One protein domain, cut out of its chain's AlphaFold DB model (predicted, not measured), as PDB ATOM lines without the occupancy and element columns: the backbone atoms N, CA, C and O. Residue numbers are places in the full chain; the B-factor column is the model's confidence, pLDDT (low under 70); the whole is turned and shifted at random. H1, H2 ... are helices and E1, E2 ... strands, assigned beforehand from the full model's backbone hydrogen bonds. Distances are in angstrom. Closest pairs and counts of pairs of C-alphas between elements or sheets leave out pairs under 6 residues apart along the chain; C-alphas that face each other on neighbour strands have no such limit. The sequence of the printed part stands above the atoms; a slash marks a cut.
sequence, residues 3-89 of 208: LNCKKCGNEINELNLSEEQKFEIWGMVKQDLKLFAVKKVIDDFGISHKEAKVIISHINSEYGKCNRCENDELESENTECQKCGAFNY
ATOM      1  N   LEU A   3     -41.369 -28.206  25.219       88.44
ATOM      2  CA  LEU A   3     -42.091 -28.169  23.948       88.44
ATOM      3  C   LEU A   3     -41.090 -28.283  22.800       88.44
ATOM      4  O   LEU A   3     -40.045 -27.652  22.845       88.44
ATOM      5  N   ASN A   4     -41.402 -29.031  21.747       92.62
ATOM      6  CA  ASN A   4     -40.541 -29.101  20.565       92.62
ATOM      7  C   ASN A   4     -41.124 -28.251  19.440       92.62
ATOM      8  O   ASN A   4     -42.249 -28.478  18.999       92.62
ATOM      9  N   CYS A   5     -40.353 -27.284  18.946       94.50
ATOM     10  CA  CYS A   5     -40.769 -26.468  17.811       94.50
ATOM     11  C   CYS A   5     -40.596 -27.247  16.506       94.50
ATOM     12  O   CYS A   5     -39.468 -27.514  16.090       94.50
ATOM     13  N   LYS A   6     -41.697 -27.561  15.814       94.50
ATOM     14  CA  LYS A   6     -41.660 -28.344  14.564       94.50
ATOM     15  C   LYS A   6     -40.871 -27.657  13.452       94.50
ATOM     16  O   LYS A   6     -40.303 -28.331  12.599       94.50
ATOM     17  N   LYS A   7     -40.805 -26.322  13.462       94.81
ATOM     18  CA  LYS A   7     -40.076 -25.558  12.442       94.81
ATOM     19  C   LYS A   7     -38.558 -25.595  12.603       94.81
ATOM     20  O   LYS A   7     -37.860 -25.708  11.601       94.81
ATOM     21  N   CYS A   8     -38.038 -25.424  13.818       94.31
ATOM     22  CA  CYS A   8     -36.588 -25.328  14.041       94.31
ATOM     23  C   CYS A   8     -35.979 -26.561  14.721       94.31
ATOM     24  O   CYS A   8     -34.761 -26.638  14.838       94.31
ATOM     25  N   GLY A   9     -36.807 -27.499  15.187       94.00
ATOM     26  CA  GLY A   9     -36.380 -28.701  15.902       94.00
ATOM     27  C   GLY A   9     -35.847 -28.442  17.313       94.00
ATOM     28  O   GLY A   9     -35.472 -29.392  17.992       94.00
ATOM     29  N   ASN A  10     -35.796 -27.184  17.767       94.50
ATOM     30  CA  ASN A  10     -35.326 -26.871  19.110       94.50
ATOM     31  C   ASN A  10     -36.370 -27.264  20.155       94.50
ATOM     32  O   ASN A  10     -37.568 -27.013  19.989       94.50
ATOM     33  N   GLU A  11     -35.867 -27.796  21.263       94.12
ATOM     34  CA  GLU A  11     -36.607 -27.918  22.508       94.12
ATOM     35  C   GLU A  11     -36.706 -26.537  23.175       94.12
ATOM     36  O   GLU A  11     -35.729 -25.789  23.259       94.12
ATOM     37  N   ILE A  12     -37.907 -26.192  23.616       91.81
ATOM     38  CA  ILE A  12     -38.275 -24.919  24.217       91.81
ATOM     39  C   ILE A  12     -38.781 -25.209  25.626       91.81
ATOM     40  O   ILE A  12     -39.774 -25.915  25.818       91.81
ATOM     41  N   ASN A  13     -38.101 -24.639  26.618       85.75
ATOM     42  CA  ASN A  13     -38.567 -24.671  27.996       85.75
ATOM     43  C   ASN A  13     -39.727 -23.687  28.145       85.75
ATOM     44  O   ASN A  13     -39.553 -22.486  27.958       85.75
ATOM     45  N   GLU A  14     -40.905 -24.188  28.493       82.62
ATOM     46  CA  GLU A  14     -42.038 -23.342  28.852       82.62
ATOM     47  C   GLU A  14     -41.681 -22.482  30.072       82.62
ATOM     48  O   GLU A  14     -41.233 -23.006  31.096       82.62
ATOM     49  N   LEU A  15     -41.878 -21.169  29.952       81.69
ATOM     50  CA  LEU A  15     -41.679 -20.229  31.046       81.69
ATOM     51  C   LEU A  15     -43.028 -19.927  31.695       81.69
ATOM     52  O   LEU A  15     -43.925 -19.388  31.047       81.69
ATOM     53  N   ASN A  16     -43.145 -20.223  32.986       86.31
ATOM     54  CA  ASN A  16     -44.266 -19.767  33.801       86.31
ATOM     55  C   ASN A  16     -44.009 -18.312  34.208       86.31
ATOM     56  O   ASN A  16     -43.514 -18.048  35.303       86.31
ATOM     57  N   LEU A  17     -44.272 -17.384  33.289       90.94
ATOM     58  CA  LEU A  17     -44.073 -15.951  33.504       90.94
ATOM     59  C   LEU A  17     -45.234 -15.362  34.308       90.94
ATOM     60  O   LEU A  17     -46.400 -15.608  33.988       90.94
ATOM     61  N   SER A  18     -44.924 -14.516  35.291       93.38
ATOM     62  CA  SER A  18     -45.910 -13.559  35.794       93.38
ATOM     63  C   SER A  18     -46.259 -12.530  34.709       93.38
ATOM     64  O   SER A  18     -45.525 -12.355  33.734       93.38
ATOM     65  N   GLU A  19     -47.371 -11.813  34.879       93.44
ATOM     66  CA  GLU A  19     -47.767 -10.745  33.951       93.44
ATOM     67  C   GLU A  19     -46.683  -9.655  33.838       93.44
ATOM     68  O   GLU A  19     -46.352  -9.214  32.739       93.44
ATOM     69  N   GLU A  20     -46.053  -9.294  34.957       94.50
ATOM     70  CA  GLU A  20     -44.938  -8.340  34.989       94.50
ATOM     71  C   GLU A  20     -43.726  -8.836  34.197       94.50
ATOM     72  O   GLU A  20     -43.218  -8.121  33.334       94.50
ATOM     73  N   GLN A  21     -43.290 -10.078  34.435       94.25
ATOM     74  CA  GLN A  21     -42.159 -10.665  33.710       94.25
ATOM     75  C   GLN A  21     -42.449 -10.747  32.210       94.25
ATOM     76  O   GLN A  21     -41.578 -10.456  31.387       94.25
ATOM     77  N   LYS A  22     -43.686 -11.114  31.853       94.38
ATOM     78  CA  LYS A  22     -44.154 -11.145  30.469       94.38
ATOM     79  C   LYS A  22     -44.027  -9.767  29.820       94.38
ATOM     80  O   LYS A  22     -43.445  -9.689  28.742       94.38
ATOM     81  N   PHE A  23     -44.503  -8.695  30.459       94.75
ATOM     82  CA  PHE A  23     -44.411  -7.338  29.906       94.75
ATOM     83  C   PHE A  23     -42.982  -6.814  29.814       94.75
ATOM     84  O   PHE A  23     -42.642  -6.189  28.812       94.75
ATOM     85  N   GLU A  24     -42.118  -7.106  30.787       95.00
ATOM     86  CA  GLU A  24     -40.707  -6.723  30.697       95.00
ATOM     87  C   GLU A  24     -40.006  -7.407  29.516       95.00
ATOM     88  O   GLU A  24     -39.351  -6.743  28.710       95.00
ATOM     89  N   ILE A  25     -40.152  -8.730  29.387       95.06
ATOM     90  CA  ILE A  25     -39.498  -9.498  28.321       95.06
ATOM     91  C   ILE A  25     -40.069  -9.107  26.953       95.06
ATOM     92  O   ILE A  25     -39.305  -8.847  26.022       95.06
ATOM     93  N   TRP A  26     -41.398  -9.028  26.831       94.50
ATOM     94  CA  TRP A  26     -42.066  -8.579  25.607       94.50
ATOM     95  C   TRP A  26     -41.630  -7.165  25.218       94.50
ATOM     96  O   TRP A  26     -41.249  -6.939  24.070       94.50
ATOM     97  N   GLY A  27     -41.602  -6.232  26.174       94.88
ATOM     98  CA  GLY A  27     -41.201  -4.852  25.925       94.88
ATOM     99  C   GLY A  27     -39.758  -4.742  25.437       94.88
ATOM    100  O   GLY A  27     -39.485  -3.963  24.525       94.88
ATOM    101  N   MET A  28     -38.841  -5.560  25.965       95.69
ATOM    102  CA  MET A  28     -37.473  -5.647  25.445       95.69
ATOM    103  C   MET A  28     -37.438  -6.203  24.018       95.69
ATOM    104  O   MET A  28     -36.729  -5.666  23.172       95.69
ATOM    105  N   VAL A  29     -38.197  -7.260  23.717       95.00
ATOM    106  CA  VAL A  29     -38.234  -7.851  22.368       95.00
ATOM    107  C   VAL A  29     -38.814  -6.876  21.342       95.00
ATOM    108  O   VAL A  29     -38.249  -6.747  20.255       95.00
ATOM    109  N   LYS A  30     -39.895  -6.168  21.686       93.81
ATOM    110  CA  LYS A  30     -40.558  -5.191  20.809       93.81
ATOM    111  C   LYS A  30     -39.675  -3.974  20.509       93.81
ATOM    112  O   LYS A  30     -39.732  -3.445  19.407       93.81
ATOM    113  N   GLN A  31     -38.808  -3.587  21.445       92.94
ATOM    114  CA  GLN A  31     -37.802  -2.527  21.271       92.94
ATOM    115  C   GLN A  31     -36.476  -3.030  20.655       92.94
ATOM    116  O   GLN A  31     -35.469  -2.329  20.701       92.94
ATOM    117  N   ASP A  32     -36.445  -4.259  20.123       94.56
ATOM    118  CA  ASP A  32     -35.257  -4.941  19.574       94.56
ATOM    119  C   ASP A  32     -34.069  -5.083  20.556       94.56
ATOM    120  O   ASP A  32     -32.923  -5.339  20.192       94.56
ATOM    121  N   LEU A  33     -34.347  -5.035  21.861       95.81
ATOM    122  CA  LEU A  33     -33.389  -5.218  22.955       95.81
ATOM    123  C   LEU A  33     -33.200  -6.703  23.318       95.81
ATOM    124  O   LEU A  33     -33.076  -7.074  24.488       95.81
ATOM    125  N   LYS A  34     -33.154  -7.589  22.316       95.94
ATOM    126  CA  LYS A  34     -33.161  -9.056  22.512       95.94
ATOM    127  C   LYS A  34     -32.005  -9.568  23.374       95.94
ATOM    128  O   LYS A  34     -32.178 -10.538  24.104       95.94
ATOM    129  N   LEU A  35     -30.836  -8.921  23.327       96.69
ATOM    130  CA  LEU A  35     -29.697  -9.276  24.186       96.69
ATOM    131  C   LEU A  35     -30.004  -9.059  25.676       96.69
ATOM    132  O   LEU A  35     -29.649  -9.900  26.503       96.69
ATOM    133  N   PHE A  36     -30.703  -7.973  26.012       96.81
ATOM    134  CA  PHE A  36     -31.143  -7.696  27.379       96.81
ATOM    135  C   PHE A  36     -32.239  -8.670  27.813       96.81
ATOM    136  O   PHE A  36     -32.180  -9.179  28.929       96.81
ATOM    137  N   ALA A  37     -33.162  -9.014  26.909       96.88
ATOM    138  CA  ALA A  37     -34.180 -10.031  27.169       96.88
ATOM    139  C   ALA A  37     -33.553 -11.404  27.472       96.88
ATOM    140  O   ALA A  37     -33.940 -12.060  28.437       96.88
ATOM    141  N   VAL A  38     -32.537 -11.820  26.702       97.69
ATOM    142  CA  VAL A  38     -31.784 -13.063  26.955       97.69
ATOM    143  C   VAL A  38     -31.149 -13.032  28.339       97.69
ATOM    144  O   VAL A  38     -31.310 -13.986  29.096       97.69
ATOM    145  N   LYS A  39     -30.449 -11.943  28.680       97.62
ATOM    146  CA  LYS A  39     -29.820 -11.792  29.995       97.62
ATOM    147  C   LYS A  39     -30.854 -11.887  31.119       97.62
ATOM    148  O   LYS A  39     -30.660 -12.659  32.046       97.62
ATOM    149  N   LYS A  40     -31.974 -11.174  30.996       95.75
ATOM    150  CA  LYS A  40     -33.040 -11.176  31.999       95.75
ATOM    151  C   LYS A  40     -33.633 -12.565  32.226       95.75
ATOM    152  O   LYS A  40     -33.806 -12.967  33.365       95.75
ATOM    153  N   VAL A  41     -33.890 -13.327  31.161       95.56
ATOM    154  CA  VAL A  41     -34.392 -14.703  31.297       95.56
ATOM    155  C   VAL A  41     -33.366 -15.617  31.986       95.56
ATOM    156  O   VAL A  41     -33.749 -16.493  32.755       95.56
ATOM    157  N   ILE A  42     -32.065 -15.426  31.748       96.12
ATOM    158  CA  ILE A  42     -31.018 -16.175  32.466       96.12
ATOM    159  C   ILE A  42     -31.026 -15.810  33.950       96.12
ATOM    160  O   ILE A  42     -31.035 -16.708  34.788       96.12
ATOM    161  N   ASP A  43     -31.049 -14.515  34.262       95.25
ATOM    162  CA  ASP A  43     -30.999 -14.012  35.635       95.25
ATOM    163  C   ASP A  43     -32.248 -14.442  36.437       95.25
ATOM    164  O   ASP A  43     -32.124 -14.871  37.583       95.25
ATOM    165  N   ASP A  44     -33.436 -14.402  35.821       93.69
ATOM    166  CA  ASP A  44     -34.712 -14.707  36.480       93.69
ATOM    167  C   ASP A  44     -34.974 -16.225  36.622       93.69
ATOM    168  O   ASP A  44     -35.635 -16.644  37.573       93.69
ATOM    169  N   PHE A  45     -34.479 -17.062  35.696       92.44
ATOM    170  CA  PHE A  45     -34.817 -18.499  35.641       92.44
ATOM    171  C   PHE A  45     -33.623 -19.453  35.789       92.44
ATOM    172  O   PHE A  45     -33.821 -20.667  35.852       92.44
ATOM    173  N   GLY A  46     -32.386 -18.951  35.823       92.56
ATOM    174  CA  GLY A  46     -31.178 -19.771  35.978       92.56
ATOM    175  C   GLY A  46     -30.913 -20.744  34.822       92.56
ATOM    176  O   GLY A  46     -30.211 -21.738  35.006       92.56
ATOM    177  N   ILE A  47     -31.487 -20.497  33.641       93.56
ATOM    178  CA  ILE A  47     -31.329 -21.368  32.466       93.56
ATOM    179  C   ILE A  47     -30.049 -21.052  31.688       93.56
ATOM    180  O   ILE A  47     -29.451 -19.983  31.823       93.56
ATOM    181  N   SER A  48     -29.625 -21.971  30.818       95.50
ATOM    182  CA  SER A  48     -28.433 -21.740  30.006       95.50
ATOM    183  C   SER A  48     -28.647 -20.619  28.985       95.50
ATOM    184  O   SER A  48     -29.735 -20.409  28.445       95.50
ATOM    185  N   HIS A  49     -27.558 -19.945  28.616       96.56
ATOM    186  CA  HIS A  49     -27.586 -18.908  27.584       96.56
ATOM    187  C   HIS A  49     -28.110 -19.418  26.227       96.56
ATOM    188  O   HIS A  49     -28.752 -18.673  25.483       96.56
ATOM    189  N   LYS A  50     -27.877 -20.699  25.903       95.50
ATOM    190  CA  LYS A  50     -28.426 -21.338  24.698       95.50
ATOM    191  C   LYS A  50     -29.951 -21.443  24.778       95.50
ATOM    192  O   LYS A  50     -30.622 -21.056  23.827       95.50
ATOM    193  N   GLU A  51     -30.487 -21.934  25.894       94.88
ATOM    194  CA  GLU A  51     -31.937 -22.056  26.102       94.88
ATOM    195  C   GLU A  51     -32.618 -20.687  26.086       94.88
ATOM    196  O   GLU A  51     -33.612 -20.510  25.385       94.88
ATOM    197  N   ALA A  52     -32.039 -19.690  26.758       96.19
ATOM    198  CA  ALA A  52     -32.561 -18.327  26.751       96.19
ATOM    199  C   ALA A  52     -32.634 -17.745  25.331       96.19
ATOM    200  O   ALA A  52     -33.666 -17.207  24.934       96.19
ATOM    201  N   LYS A  53     -31.587 -17.918  24.511       96.38
ATOM    202  CA  LYS A  53     -31.615 -17.502  23.097       96.38
ATOM    203  C   LYS A  53     -32.722 -18.186  22.301       96.38
ATOM    204  O   LYS A  53     -33.379 -17.531  21.491       96.38
ATOM    205  N   VAL A  54     -32.924 -19.486  22.519       95.44
ATOM    206  CA  VAL A  54     -34.004 -20.233  21.864       95.44
ATOM    207  C   VAL A  54     -35.353 -19.641  22.260       95.44
ATOM    208  O   VAL A  54     -36.129 -19.314  21.364       95.44
ATOM    209  N   ILE A  55     -35.611 -19.432  23.550       95.31
ATOM    210  CA  ILE A  55     -36.870 -18.859  24.046       95.31
ATOM    211  C   ILE A  55     -37.128 -17.483  23.432       95.31
ATOM    212  O   ILE A  55     -38.153 -17.297  22.781       95.31
ATOM    213  N   ILE A  56     -36.177 -16.549  23.554       96.12
ATOM    214  CA  ILE A  56     -36.329 -15.181  23.034       96.12
ATOM    215  C   ILE A  56     -36.590 -15.178  21.521       96.12
ATOM    216  O   ILE A  56     -37.372 -14.368  21.032       96.12
ATOM    217  N   SER A  57     -36.015 -16.120  20.766       95.19
ATOM    218  CA  SER A  57     -36.260 -16.233  19.320       95.19
ATOM    219  C   SER A  57     -37.679 -16.688  18.937       95.19
ATOM    220  O   SER A  57     -38.027 -16.650  17.754       95.19
ATOM    221  N   HIS A  58     -38.474 -17.137  19.910       95.44
ATOM    222  CA  HIS A  58     -39.871 -17.534  19.737       95.44
ATOM    223  C   HIS A  58     -40.852 -16.543  20.390       95.44
ATOM    224  O   HIS A  58     -42.048 -16.799  20.339       95.44
ATOM    225  N   ILE A  59     -40.394 -15.434  20.991       95.25
ATOM    226  CA  ILE A  59     -41.275 -14.396  21.558       95.25
ATOM    227  C   ILE A  59     -41.674 -13.390  20.500       95.25
ATOM    228  O   ILE A  59     -40.808 -12.712  19.950       95.25
ATOM    229  N   ASN A  60     -42.977 -13.271  20.254       94.88
ATOM    230  CA  ASN A  60     -43.515 -12.383  19.233       94.88
ATOM    231  C   ASN A  60     -43.331 -10.912  19.605       94.88
ATOM    232  O   ASN A  60     -43.568 -10.523  20.748       94.88
ATOM    233  N   SER A  61     -42.916 -10.093  18.634       91.75
ATOM    234  CA  SER A  61     -42.901  -8.632  18.804       91.75
ATOM    235  C   SER A  61     -44.307  -8.037  18.736       91.75
ATOM    236  O   SER A  61     -44.578  -7.025  19.376       91.75
ATOM    237  N   GLU A  62     -45.200  -8.684  17.987       92.94
ATOM    238  CA  GLU A  62     -46.586  -8.278  17.764       92.94
ATOM    239  C   GLU A  62     -47.512  -9.465  18.035       92.94
ATOM    240  O   GLU A  62     -47.278 -10.577  17.547       92.94
ATOM    241  N   TYR A  63     -48.570  -9.235  18.812       94.50
ATOM    242  CA  TYR A  63     -49.615 -10.239  18.989       94.50
ATOM    243  C   TYR A  63     -50.320 -10.509  17.657       94.50
ATOM    244  O   TYR A  63     -50.557  -9.593  16.876       94.50
ATOM    245  N   GLY A  64     -50.663 -11.766  17.392       95.50
ATOM    246  CA  GLY A  64     -51.316 -12.170  16.145       95.50
ATOM    247  C   GLY A  64     -50.340 -12.569  15.044       95.50
ATOM    248  O   GLY A  64     -50.692 -13.376  14.190       95.50
ATOM    249  N   LYS A  65     -49.085 -12.107  15.094       95.94
ATOM    250  CA  LYS A  65     -48.134 -12.264  13.990       95.94
ATOM    251  C   LYS A  65     -47.015 -13.252  14.289       95.94
ATOM    252  O   LYS A  65     -46.280 -13.119  15.261       95.94
ATOM    253  N   CYS A  66     -46.824 -14.238  13.420       95.88
ATOM    254  CA  CYS A  66     -45.737 -15.202  13.537       95.88
ATOM    255  C   CYS A  66     -44.381 -14.567  13.206       95.88
ATOM    256  O   CYS A  66     -44.130 -14.176  12.067       95.88
ATOM    257  N   ASN A  67     -43.439 -14.633  14.146       91.25
ATOM    258  CA  ASN A  67     -42.071 -14.125  13.982       91.25
ATOM    259  C   ASN A  67     -41.228 -14.791  12.882       91.25
ATOM    260  O   ASN A  67     -40.105 -14.363  12.619       91.25
ATOM    261  N   ARG A  68     -41.692 -15.908  12.312       93.69
ATOM    262  CA  ARG A  68     -40.919 -16.694  11.335       93.69
ATOM    263  C   ARG A  68     -41.394 -16.540   9.903       93.69
ATOM    264  O   ARG A  68     -40.566 -16.581   9.003       93.69
ATOM    265  N   CYS A  69     -42.700 -16.448   9.693       94.75
ATOM    266  CA  CYS A  69     -43.292 -16.408   8.352       94.75
ATOM    267  C   CYS A  69     -44.308 -15.278   8.173       94.75
ATOM    268  O   CYS A  69     -45.001 -15.257   7.160       94.75
ATOM    269  N   GLU A  70     -44.415 -14.401   9.173       93.69
ATOM    270  CA  GLU A  70     -45.251 -13.198   9.176       93.69
ATOM    271  C   GLU A  70     -46.759 -13.441   9.022       93.69
ATOM    272  O   GLU A  70     -47.501 -12.489   8.833       93.69
ATOM    273  N   ASN A  71     -47.226 -14.689   9.163       95.44
ATOM    274  CA  ASN A  71     -48.656 -15.002   9.235       95.44
ATOM    275  C   ASN A  71     -49.309 -14.260  10.405       95.44
ATOM    276  O   ASN A  71     -48.830 -14.411  11.526       95.44
ATOM    277  N   ASP A  72     -50.393 -13.538  10.161       95.69
ATOM    278  CA  ASP A  72     -51.094 -12.643  11.093       95.69
ATOM    279  C   ASP A  72     -52.364 -13.254  11.720       95.69
ATOM    280  O   ASP A  72     -53.131 -12.576  12.397       95.69
ATOM    281  N   GLU A  73     -52.556 -14.564  11.556       94.75
ATOM    282  CA  GLU A  73     -53.733 -15.305  12.036       94.75
ATOM    283  C   GLU A  73     -53.470 -16.082  13.350       94.75
ATOM    284  O   GLU A  73     -54.034 -17.152  13.581       94.75
ATOM    285  N   LEU A  74     -52.550 -15.628  14.215       95.81
ATOM    286  CA  LEU A  74     -52.315 -16.282  15.513       95.81
ATOM    287  C   LEU A  74     -53.326 -15.815  16.574       95.81
ATOM    288  O   LEU A  74     -53.177 -14.757  17.178       95.81
ATOM    289  N   GLU A  75     -54.319 -16.643  16.882       93.69
ATOM    290  CA  GLU A  75     -55.436 -16.238  17.755       93.69
ATOM    291  C   GLU A  75     -55.223 -16.482  19.258       93.69
ATOM    292  O   GLU A  75     -55.997 -15.990  20.084       93.69
ATOM    293  N   SER A  76     -54.195 -17.242  19.639       94.31
ATOM    294  CA  SER A  76     -53.960 -17.659  21.025       94.31
ATOM    295  C   SER A  76     -52.518 -17.446  21.474       94.31
ATOM    296  O   SER A  76     -51.591 -17.407  20.662       94.31
ATOM    297  N   GLU A  77     -52.324 -17.300  22.785       93.81
ATOM    298  CA  GLU A  77     -50.987 -17.260  23.381       93.81
ATOM    299  C   GLU A  77     -50.338 -18.647  23.343       93.81
ATOM    300  O   GLU A  77     -51.032 -19.659  23.424       93.81
ATOM    301  N   ASN A  78     -49.003 -18.693  23.265       92.94
ATOM    302  CA  ASN A  78     -48.216 -19.935  23.306       92.94
ATOM    303  C   ASN A  78     -48.674 -20.969  22.263       92.94
ATOM    304  O   ASN A  78     -49.027 -22.101  22.594       92.94
ATOM    305  N   THR A  79     -48.683 -20.567  20.994       94.06
ATOM    306  CA  THR A  79     -49.335 -21.308  19.912       94.06
ATOM    307  C   THR A  79     -48.370 -21.717  18.805       94.06
ATOM    308  O   THR A  79     -47.331 -21.091  18.576       94.06
ATOM    309  N   GLU A  80     -48.717 -22.778  18.084       95.69
ATOM    310  CA  GLU A  80     -48.013 -23.184  16.873       95.69
ATOM    311  C   GLU A  80     -48.614 -22.468  15.657       95.69
ATOM    312  O   GLU A  80     -49.824 -22.454  15.449       95.69
ATOM    313  N   CYS A  81     -47.763 -21.878  14.821       96.50
ATOM    314  CA  CYS A  81     -48.194 -21.248  13.582       96.50
ATOM    315  C   CYS A  81     -48.682 -22.307  12.591       96.50
ATOM    316  O   CYS A  81     -47.891 -23.126  12.121       96.50
ATOM    317  N   GLN A  82     -49.953 -22.226  12.198       95.06
ATOM    318  CA  GLN A  82     -50.588 -23.176  11.277       95.06
ATOM    319  C   GLN A  82     -49.915 -23.218   9.893       95.06
ATOM    320  O   GLN A  82     -49.889 -24.260   9.244       95.06
ATOM    321  N   LYS A  83     -49.303 -22.108   9.459       96.38
ATOM    322  CA  LYS A  83     -48.644 -21.987   8.148       96.38
ATOM    323  C   LYS A  83     -47.246 -22.602   8.092       96.38
ATOM    324  O   LYS A  83     -46.848 -23.125   7.055       96.38
ATOM    325  N   CYS A  84     -46.460 -22.502   9.167       96.56
ATOM    326  CA  CYS A  84     -45.051 -22.921   9.137       96.56
ATOM    327  C   CYS A  84     -44.620 -23.875  10.256       96.56
ATOM    328  O   CYS A  84     -43.473 -24.318  10.243       96.56
ATOM    329  N   GLY A  85     -45.487 -24.186  11.221       95.38
ATOM    330  CA  GLY A  85     -45.181 -25.069  12.350       95.38
ATOM    331  C   GLY A  85     -44.222 -24.470  13.386       95.38
ATOM    332  O   GLY A  85     -43.687 -25.192  14.227       95.38
ATOM    333  N   ALA A  86     -43.925 -23.168  13.318       96.56
ATOM    334  CA  ALA A  86     -43.115 -22.514  14.342       96.56
ATOM    335  C   ALA A  86     -43.934 -22.352  15.621       96.56
ATOM    336  O   ALA A  86     -45.068 -21.886  15.562       96.56
ATOM    337  N   PHE A  87     -43.354 -22.683  16.770       95.75
ATOM    338  CA  PHE A  87     -43.925 -22.300  18.057       95.75
ATOM    339  C   PHE A  87     -43.753 -20.791  18.282       95.75
ATOM    340  O   PHE A  87     -42.734 -20.225  17.896       95.75
ATOM    341  N   ASN A  88     -44.734 -20.135  18.891       95.44
ATOM    342  CA  ASN A  88     -44.718 -18.703  19.161       95.44
ATOM    343  C   ASN A  88     -45.225 -18.458  20.583       95.44
ATOM    344  O   ASN A  88     -46.377 -18.762  20.901       95.44
ATOM    345  N   TYR A  89     -44.405 -17.820  21.414       95.25
ATOM    346  CA  TYR A  89     -44.889 -17.089  22.581       95.25
ATOM    347  C   TYR A  89     -45.606 -15.826  22.078       95.25
ATOM    348  O   TYR A  89     -45.045 -14.728  22.032       95.25
TER     349      TYR A  89
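AT A GLANCE: This is residues 3 to 89 of the 208 residues of an uncharacterized protein of Winogradskyella sp. PAMC22761 (UniProt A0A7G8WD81). A small cluster of three helices makes one end of the domain, and a lobe of loops, residues 57 to 89, makes the other. In the cluster H1 and H2 form a helical hairpin and H3 is set steeply to H2 beside it, while the N-terminal stretch, residues 3 to 10, folds back on the short strand E1, which runs near H3. The 87 printed residues hold one named strand and three named helices, in the order E1, H1, H2, H3; by these the class is mostly helix, but under half of the residues, 35, are in named elements. The whole is compact, with a radius of gyration of the C-alphas of 12.1 A, and its C-alphas span 34 by 24 by 21 A.

HOW THE PARTS SIT: H1, residues 19 to 30, touches H2, residues 34 to 45, with residues 25 to 29 alone; their closest C-alphas, those of Ile 25 and Ala 37, are 5.5 A apart. The two form a helical hairpin and run opposite ways at a shallow tilt of 24 degrees. H2 also touches H3, residues 49 to 56, the closest C-alphas being those of Val 38 and Ala 52 at 5.3 A. These two run opposite ways at a steep tilt of 68 degrees, only just short of about perpendicular. H1 and H3 are close but not clearly touching, with the closest C-alphas, those of Val 29 and Ile 56, 7.6 A apart, and their lines are about perpendicular at 89 degrees. E1, residues 11 to 13, has its closest C-alpha pair with H3 at Ile 12 and Ile 55, 6.2 A; E1 is apart from H1 and from H2. E1 pairs with no named strand, but its residues 11 to 12 pair antiparallel with residues 3 to 4. In H1, H2 and H3 every O i to N i+4 pair is within hydrogen-bond range.

IN THESE COORDINATES: H1 begins at C-alpha 19, (-47.767, -10.745, 33.951), and measures 16.0 A from first to last C-alpha. H2 measures 16.3 A and begins at C-alpha 34, (-33.161, -9.056, 22.512). H3 measures 10.5 A and ends at C-alpha 56, (-36.329, -15.181, 23.034). E1 is 6.7 A long and begins at C-alpha 11, (-36.607, -27.918, 22.508).

THE WHOLE: The two C-alphas farthest apart, those of Asp 43 and Lys 83, are 33.6 A apart. The links E1 to H1, H1 to H2 and H2 to H3 are tight. Residues 57 to 89 hold no named element; within them residues 79 to 80 pair antiparallel with residues 87 to 88. The printed part has no cut; its mean pLDDT is 94.3, and no printed residue is under 70.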